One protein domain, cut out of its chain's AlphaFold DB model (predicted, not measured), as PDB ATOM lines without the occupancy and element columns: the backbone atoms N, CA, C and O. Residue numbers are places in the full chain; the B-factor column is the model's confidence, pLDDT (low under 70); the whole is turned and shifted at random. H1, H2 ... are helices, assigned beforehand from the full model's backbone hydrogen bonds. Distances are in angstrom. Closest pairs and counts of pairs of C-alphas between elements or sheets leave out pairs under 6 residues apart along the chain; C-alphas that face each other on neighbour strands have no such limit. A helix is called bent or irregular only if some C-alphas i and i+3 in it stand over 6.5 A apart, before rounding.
ATOM      1  N   ALA A   4       5.503 -29.714  17.058       89.62
ATOM      2  CA  ALA A   4       4.938 -31.029  16.763       89.62
ATOM      3  C   ALA A   4       3.410 -31.008  16.574       89.62
ATOM      4  O   ALA A   4       2.906 -31.684  15.685       89.62
ATOM      5  N   ALA A   5       2.681 -30.210  17.365       93.44
ATOM      6  CA  ALA A   5       1.231 -30.081  17.216       93.44
ATOM      7  C   ALA A   5       0.864 -29.442  15.867       93.44
ATOM      8  O   ALA A   5       0.005 -29.951  15.163       93.44
ATOM      9  N   ILE A   6       1.598 -28.400  15.463       94.81
ATOM     10  CA  ILE A   6       1.379 -27.715  14.180       94.81
ATOM     11  C   ILE A   6       1.619 -28.660  12.993       94.81
ATOM     12  O   ILE A   6       0.868 -28.624  12.026       94.81
ATOM     13  N   ILE A   7       2.654 -29.508  13.053       96.94
ATOM     14  CA  ILE A   7       2.933 -30.489  11.989       96.94
ATOM     15  C   ILE A   7       1.775 -31.481  11.858       96.94
ATOM     16  O   ILE A   7       1.290 -31.696  10.753       96.94
ATOM     17  N   LYS A   8       1.298 -32.023  12.983       96.56
ATOM     18  CA  LYS A   8       0.173 -32.958  12.987       96.56
ATOM     19  C   LYS A   8      -1.100 -32.326  12.417       96.56
ATOM     20  O   LYS A   8      -1.761 -32.929  11.581       96.56
ATOM     21  N   ASP A   9      -1.411 -31.094  12.817       97.12
ATOM     22  CA  ASP A   9      -2.589 -30.387  12.306       97.12
ATOM     23  C   ASP A   9      -2.510 -30.192  10.779       97.12
ATOM     24  O   ASP A   9      -3.515 -30.316  10.080       97.12
ATOM     25  N   LEU A  10      -1.315 -29.931  10.236       97.31
ATOM     26  CA  LEU A  10      -1.099 -29.811   8.790       97.31
ATOM     27  C   LEU A  10      -1.260 -31.149   8.053       97.31
ATOM     28  O   LEU A  10      -1.812 -31.165   6.953       97.31
ATOM     29  N   GLU A  11      -0.814 -32.261   8.640       97.38
ATOM     30  CA  GLU A  11      -1.014 -33.610   8.088       97.38
ATOM     31  C   GLU A  11      -2.501 -33.990   8.049       97.38
ATOM     32  O   GLU A  11      -2.996 -34.493   7.032       97.38
ATOM     33  N   ASP A  12      -3.240 -33.677   9.115       97.88
ATOM     34  CA  ASP A  12      -4.684 -33.909   9.191       97.88
ATOM     35  C   ASP A  12      -5.439 -33.051   8.161       97.88
ATOM     36  O   ASP A  12      -6.370 -33.527   7.504       97.88
ATOM     37  N   ILE A  13      -5.035 -31.787   7.981       98.12
ATOM     38  CA  ILE A  13      -5.603 -30.898   6.957       98.12
ATOM     39  C   ILE A  13      -5.326 -31.444   5.557       98.12
ATOM     40  O   ILE A  13      -6.255 -31.511   4.752       98.12
ATOM     41  N   LYS A  14      -4.088 -31.863   5.267       97.88
ATOM     42  CA  LYS A  14      -3.732 -32.461   3.976       97.88
ATOM     43  C   LYS A  14      -4.624 -33.664   3.673       97.88
ATOM     44  O   LYS A  14      -5.247 -33.700   2.624       97.88
ATOM     45  N   THR A  15      -4.752 -34.589   4.622       98.12
ATOM     46  CA  THR A  15      -5.573 -35.800   4.459       98.12
ATOM     47  C   THR A  15      -7.028 -35.462   4.125       98.12
ATOM     48  O   THR A  15      -7.652 -36.096   3.276       98.12
ATOM     49  N   LYS A  16      -7.583 -34.425   4.763       98.31
ATOM     50  CA  LYS A  16      -8.944 -33.954   4.466       98.31
ATOM     51  C   LYS A  16      -9.051 -33.324   3.081       98.31
ATOM     52  O   LYS A  16     -10.054 -33.534   2.410       98.31
ATOM     53  N   ILE A  17      -8.047 -32.553   2.668       98.31
ATOM     54  CA  ILE A  17      -7.999 -31.957   1.329       98.31
ATOM     55  C   ILE A  17      -7.928 -33.055   0.268       98.31
ATOM     56  O   ILE A  17      -8.707 -32.999  -0.678       98.31
ATOM     57  N   ASP A  18      -7.080 -34.066   0.458       98.25
ATOM     58  CA  ASP A  18      -6.953 -35.200  -0.464       98.25
ATOM     59  C   ASP A  18      -8.308 -35.917  -0.624       98.25
ATOM     60  O   ASP A  18      -8.797 -36.076  -1.740       98.25
ATOM     61  N   SER A  19      -9.004 -36.207   0.482       98.06
ATOM     62  CA  SER A  19     -10.344 -36.816   0.440       98.06
ATOM     63  C   SER A  19     -11.396 -35.946  -0.269       98.06
ATOM     64  O   SER A  19     -12.276 -36.462  -0.966       98.06
ATOM     65  N   ILE A  20     -11.321 -34.619  -0.120       98.25
ATOM     66  CA  ILE A  20     -12.202 -33.688  -0.840       98.25
ATOM     67  C   ILE A  20     -11.899 -33.721  -2.340       98.25
ATOM     68  O   ILE A  20     -12.835 -33.753  -3.137       98.25
ATOM     69  N   ILE A  21     -10.620 -33.725  -2.726       98.12
ATOM     70  CA  ILE A  21     -10.200 -33.783  -4.131       98.12
ATOM     71  C   ILE A  21     -10.703 -35.076  -4.774       98.12
ATOM     72  O   ILE A  21     -11.409 -34.996  -5.774       98.12
ATOM     73  N   GLU A  22     -10.456 -36.234  -4.158       96.44
ATOM     74  CA  GLU A  22     -10.939 -37.535  -4.649       96.44
ATOM     75  C   GLU A  22     -12.466 -37.546  -4.825       96.44
ATOM     76  O   GLU A  22     -13.004 -38.031  -5.821       96.44
ATOM     77  N   THR A  23     -13.194 -36.950  -3.875       96.00
ATOM     78  CA  THR A  23     -14.656 -36.828  -3.970       96.00
ATOM     79  C   THR A  23     -15.068 -35.978  -5.174       96.00
ATOM     80  O   THR A  23     -15.994 -36.343  -5.898       96.00
ATOM     81  N   LEU A  24     -14.393 -34.849  -5.410       97.06
ATOM     82  CA  LEU A  24     -14.671 -33.974  -6.550       97.06
ATOM     83  C   LEU A  24     -14.335 -34.646  -7.886       97.06
ATOM     84  O   LEU A  24     -15.093 -34.479  -8.841       97.06
ATOM     85  N   GLU A  25     -13.263 -35.435  -7.943       95.56
ATOM     86  CA  GLU A  25     -12.902 -36.231  -9.120       95.56
ATOM     87  C   GLU A  25     -14.031 -37.202  -9.480       95.56
ATOM     88  O   GLU A  25     -14.544 -37.154 -10.600       95.56
ATOM     89  N   VAL A  26     -14.525 -37.978  -8.507       94.94
ATOM     90  CA  VAL A  26     -15.680 -38.870  -8.711       94.94
ATOM     91  C   VAL A  26     -16.934 -38.087  -9.111       94.94
ATOM     92  O   VAL A  26     -17.679 -38.511  -9.992       94.94
ATOM     93  N   MET A  27     -17.191 -36.931  -8.488       93.31
ATOM     94  CA  MET A  27     -18.360 -36.106  -8.811       93.31
ATOM     95  C   MET A  27     -18.317 -35.521 -10.225       93.31
ATOM     96  O   MET A  27     -19.383 -35.288 -10.807       93.31
ATOM     97  N   SER A  28     -17.119 -35.267 -10.754       95.12
ATOM     98  CA  SER A  28     -16.907 -34.727 -12.098       95.12
ATOM     99  C   SER A  28     -17.096 -35.769 -13.205       95.12
ATOM    100  O   SER A  28     -17.383 -35.401 -14.343       95.12
ATOM    101  N   ASP A  29     -17.002 -37.057 -12.870       97.00
ATOM    102  CA  ASP A  29     -17.163 -38.160 -13.812       97.00
ATOM    103  C   ASP A  29     -18.617 -38.673 -13.831       97.00
ATOM    104  O   ASP A  29     -19.082 -39.412 -12.957       97.00
ATOM    105  N   GLU A  30     -19.373 -38.264 -14.852       95.19
ATOM    106  CA  GLU A  30     -20.767 -38.688 -15.038       95.19
ATOM    107  C   GLU A  30     -20.923 -40.189 -15.309       95.19
ATOM    108  O   GLU A  30     -21.909 -40.791 -14.873       95.19
ATOM    109  N   GLU A  31     -19.978 -40.812 -16.013       95.25
ATOM    110  CA  GLU A  31     -20.056 -42.239 -16.333       95.25
ATOM    111  C   GLU A  31     -19.758 -43.086 -15.096       95.25
ATOM    112  O   GLU A  31     -20.485 -44.043 -14.812       95.25
ATOM    113  N   LEU A  32     -18.778 -42.677 -14.287       94.75
ATOM    114  CA  LEU A  32     -18.509 -43.293 -12.992       94.75
ATOM    115  C   LEU A  32     -19.702 -43.152 -12.039       94.75
ATOM    116  O   LEU A  32     -20.107 -44.124 -11.403       94.75
ATOM    117  N   LYS A  33     -20.343 -41.982 -11.966       94.62
ATOM    118  CA  LYS A  33     -21.553 -41.821 -11.140       94.62
ATOM    119  C   LYS A  33     -22.675 -42.761 -11.570       94.62
ATOM    120  O   LYS A  33     -23.305 -43.398 -10.720       94.62
ATOM    121  N   LYS A  34     -22.933 -42.874 -12.876       95.81
ATOM    122  CA  LYS A  34     -23.936 -43.812 -13.405       95.81
ATOM    123  C   LYS A  34     -23.570 -45.258 -13.082       95.81
ATOM    124  O   LYS A  34     -24.452 -46.016 -12.673       95.81
ATOM    125  N   SER A  35     -22.299 -45.638 -13.228       96.00
ATOM    126  CA  SER A  35     -21.839 -47.002 -12.951       96.00
ATOM    127  C   SER A  35     -21.977 -47.356 -11.468       96.00
ATOM    128  O   SER A  35     -22.491 -48.429 -11.153       96.00
ATOM    129  N   ILE A  36     -21.667 -46.428 -10.555       95.12
ATOM    130  CA  ILE A  36     -21.876 -46.590  -9.107       95.12
ATOM    131  C   ILE A  36     -23.361 -46.798  -8.789       95.12
ATOM    132  O   ILE A  36     -23.722 -47.709  -8.040       95.12
ATOM    133  N   VAL A  37     -24.250 -45.973  -9.358       95.44
ATOM    134  CA  VAL A  37     -25.701 -46.103  -9.135       95.44
ATOM    135  C   VAL A  37     -26.216 -47.443  -9.653       95.44
ATOM    136  O   VAL A  37     -27.003 -48.096  -8.963       95.44
ATOM    137  N   LYS A  38     -25.760 -47.864 -10.837       96.25
ATOM    138  CA  LYS A  38     -26.099 -49.161 -11.426       96.25
ATOM    139  C   LYS A  38     -25.646 -50.307 -10.521       96.25
ATOM    140  O   LYS A  38     -26.493 -51.092 -10.103       96.25
ATOM    141  N   ALA A  39     -24.368 -50.340 -10.142       95.31
ATOM    142  CA  ALA A  39     -23.800 -51.379  -9.284       95.31
ATOM    143  C   ALA A  39     -24.525 -51.469  -7.931       95.31
ATOM    144  O   ALA A  39     -24.847 -52.556  -7.455       95.31
ATOM    145  N   ARG A  40     -24.870 -50.323  -7.327       96.69
ATOM    146  CA  ARG A  40     -25.655 -50.278  -6.084       96.69
ATOM    147  C   ARG A  40     -27.036 -50.917  -6.247       96.69
ATOM    148  O   ARG A  40     -27.508 -51.590  -5.334       96.69
ATOM    149  N   ASN A  41     -27.717 -50.655  -7.361       97.50
ATOM    150  CA  ASN A  41     -29.041 -51.219  -7.613       97.50
ATOM    151  C   ASN A  41     -28.949 -52.724  -7.907       97.50
ATOM    152  O   ASN A  41     -29.713 -53.488  -7.331       97.50
ATOM    153  N   GLU A  42     -27.968 -53.155  -8.704       96.81
ATOM    154  CA  GLU A  42     -27.693 -54.572  -8.973       96.81
ATOM    155  C   GLU A  42     -27.417 -55.347  -7.679       96.81
ATOM    156  O   GLU A  42     -28.058 -56.365  -7.426       96.81
ATOM    157  N   ALA A  43     -26.578 -54.805  -6.790       95.06
ATOM    158  CA  ALA A  43     -26.314 -55.408  -5.486       95.06
ATOM    159  C   ALA A  43     -27.578 -55.534  -4.617       95.06
ATOM    160  O   ALA A  43     -27.782 -56.555  -3.963       95.06
ATOM    161  N   ARG A  44     -28.460 -54.524  -4.630       95.50
ATOM    162  CA  ARG A  44     -29.753 -54.573  -3.918       95.50
ATOM    163  C   ARG A  44     -30.720 -55.599  -4.501       95.50
ATOM    164  O   ARG A  44     -31.522 -56.157  -3.764       95.50
ATOM    165  N   GLU A  45     -30.651 -55.826  -5.806       97.06
ATOM    166  CA  GLU A  45     -31.453 -56.819  -6.525       97.06
ATOM    167  C   GLU A  45     -30.860 -58.236  -6.437       97.06
ATOM    168  O   GLU A  45     -31.431 -59.168  -6.999       97.06
ATOM    169  N   GLY A  46     -29.725 -58.416  -5.750       95.56
ATOM    170  CA  GLY A  46     -29.027 -59.699  -5.659       95.56
ATOM    171  C   GLY A  46     -28.294 -60.097  -6.944       95.56
ATOM    172  O   GLY A  46     -27.864 -61.239  -7.071       95.56
ATOM    173  N   LYS A  47     -28.127 -59.167  -7.894       94.44
ATOM    174  CA  LYS A  47     -27.313 -59.343  -9.105       94.44
ATOM    175  C   LYS A  47     -25.844 -59.145  -8.749       94.44
ATOM    176  O   LYS A  47     -25.245 -58.112  -9.036       94.44
ATOM    177  N   LEU A  48     -25.302 -60.126  -8.048       93.06
ATOM    178  CA  LEU A  48     -23.900 -60.203  -7.674       93.06
ATOM    179  C   LEU A  48     -23.218 -61.280  -8.517       93.06
ATOM    180  O   LEU A  48     -23.881 -62.135  -9.099       93.06
ATOM    181  N   ARG A  49     -21.893 -61.222  -8.561       90.56
ATOM    182  CA  ARG A  49     -21.058 -62.329  -9.026       90.56
ATOM    183  C   ARG A  49     -20.259 -62.861  -7.850       90.56
ATOM    184  O   ARG A  49     -19.928 -62.078  -6.951       90.56
ATOM    185  N   ASP A  50     -19.948 -64.148  -7.877       93.19
ATOM    186  CA  ASP A  50     -19.077 -64.734  -6.874       93.19
ATOM    187  C   ASP A  50     -17.640 -64.231  -7.046       93.19
ATOM    188  O   ASP A  50     -17.195 -63.841  -8.130       93.19
ATOM    189  N   PHE A  51     -16.926 -64.157  -5.925       92.94
ATOM    190  CA  PHE A  51     -15.564 -63.635  -5.914       92.94
ATOM    191  C   PHE A  51     -14.600 -64.563  -6.662       92.94
ATOM    192  O   PHE A  51     -13.736 -64.071  -7.381       92.94
ATOM    193  N   ASP A  52     -14.790 -65.877  -6.544       94.19
ATOM    194  CA  ASP A  52     -13.965 -66.870  -7.234       94.19
ATOM    195  C   ASP A  52     -14.165 -66.790  -8.756       94.19
ATOM    196  O   ASP A  52     -13.184 -66.701  -9.491       94.19
ATOM    197  N   ASP A  53     -15.415 -66.657  -9.222       92.88
ATOM    198  CA  ASP A  53     -15.729 -66.441 -10.643       92.88
ATOM    199  C   ASP A  53     -15.036 -65.182 -11.194       92.88
ATOM    200  O   ASP A  53     -14.510 -65.170 -12.306       92.88
ATOM    201  N   LEU A  54     -14.987 -64.106 -10.401       92.75
ATOM    202  CA  LEU A  54     -14.252 -62.893 -10.754       92.75
ATOM    203  C   LEU A  54     -12.741 -63.156 -10.883       92.75
ATOM    204  O   LEU A  54     -12.101 -62.641 -11.801       92.75
ATOM    205  N   LEU A  55     -12.147 -63.924  -9.970       94.62
ATOM    206  CA  LEU A  55     -10.722 -64.252 -10.050       94.62
ATOM    207  C   LEU A  55     -10.400 -65.082 -11.296       94.62
ATOM    208  O   LEU A  55      -9.388 -64.809 -11.948       94.62
ATOM    209  N   ASP A  56     -11.277 -66.022 -11.652       94.00
ATOM    210  CA  ASP A  56     -11.186 -66.811 -12.882       94.00
ATOM    211  C   ASP A  56     -11.277 -65.918 -14.129       94.00
ATOM    212  O   ASP A  56     -10.422 -65.997 -15.014       94.00
ATOM    213  N   GLU A  57     -12.256 -65.005 -14.183       91.31
ATOM    214  CA  GLU A  57     -12.424 -64.035 -15.279       91.31
ATOM    215  C   GLU A  57     -11.179 -63.162 -15.499       91.31
ATOM    216  O   GLU A  57     -10.843 -62.819 -16.635       91.31
ATOM    217  N   LEU A  58     -10.499 -62.780 -14.414       93.81
ATOM    218  CA  LEU A  58      -9.295 -61.949 -14.471       93.81
ATOM    219  C   LEU A  58      -8.012 -62.754 -14.716       93.81
ATOM    220  O   LEU A  58      -6.954 -62.147 -14.892       93.81
ATOM    221  N   GLY A  59      -8.079 -64.091 -14.725       92.88
ATOM    222  CA  GLY A  59      -6.910 -64.965 -14.843       92.88
ATOM    223  C   GLY A  59      -5.964 -64.874 -13.641       92.88
ATOM    224  O   GLY A  59      -4.750 -64.981 -13.805       92.88
TER     225      GLY A  59
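Overview. This is residues 4 to 59 of the 62 residues of an uncharacterized protein of Archaeoglobus veneficus (strain DSM 11195 / SNP6) (UniProt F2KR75). This is an open, extended chain of three helices with no packed core: the long helix H1 makes one arm, H2 turns off from its end at about a right angle to form an L, and after H2 the chain folds back through residues 45 to 50 to the short helix H3, which stands by itself off to one side of H2, apart from both other helices. H1 makes much of the longest axis, and H3 packs on neither of the other two helices. The printed part has 56 residues, with three named helices in the order H1, H2, H3 and no named strand, and its class is all helix. The whole is extended, with a radius of gyration of the C-alphas of 18.2 A, and elongated, the C-alphas spanning 49 by 27 by 21 A along their three main axes.

Arrangement. The longest helix is H1, residues 4 to 28, and residues 4 to 25 of it stand free. H2, residues 30 to 44, follows after a tight link of 1 residue, Asp 29. H1 and H2 only just touch, with 3 pairs of C-alphas within 8 A, and they touch only at the corner by their link. H1 touches H2 with residues 26 to 27 alone, and H2 touches H1 with residues 32 to 33 alone. The closest C-alphas of the two helices are those of Val 26 and Leu 32, 6.8 A apart. Their lines are about perpendicular, at 88 degrees, and their centres are 25.9 A apart. H3, residues 51 to 57, comes after a short link of 6 residues from H2. H2 and H3 are apart, and H1 and H3 are apart. In H1, H2 and H3 every O i to N i+4 pair is within hydrogen-bond range.

Along the chain. H1 has 25 residues and measures 36.4 A from C-alpha 4 at (4.938, -31.029, 16.763) to C-alpha 28 at (-16.907, -34.727, -12.098). H2 has 15 residues and measures 21.4 A from the C-alpha of Glu 30 to that of Arg 44. H3 has 7 residues and measures 9.9 A from the C-alpha of Phe 51 to that of Glu 57, the latter at (-12.424, -64.035, -15.279). No helix is bent or irregular.

Size, cuts and confidence. The two C-alphas farthest apart are those of Ala 4 and Glu 45, at 50.3 A. The first and last printed C-alphas, those of Ala 4 and Gly 59, are 47.9 A apart. The printed part has no cut, and neither link is long. Residues 49 to 59, of which 51 to 57 belong to H3, stand free. The mean pLDDT of the printed part is 95.5, and no printed residue is under 70.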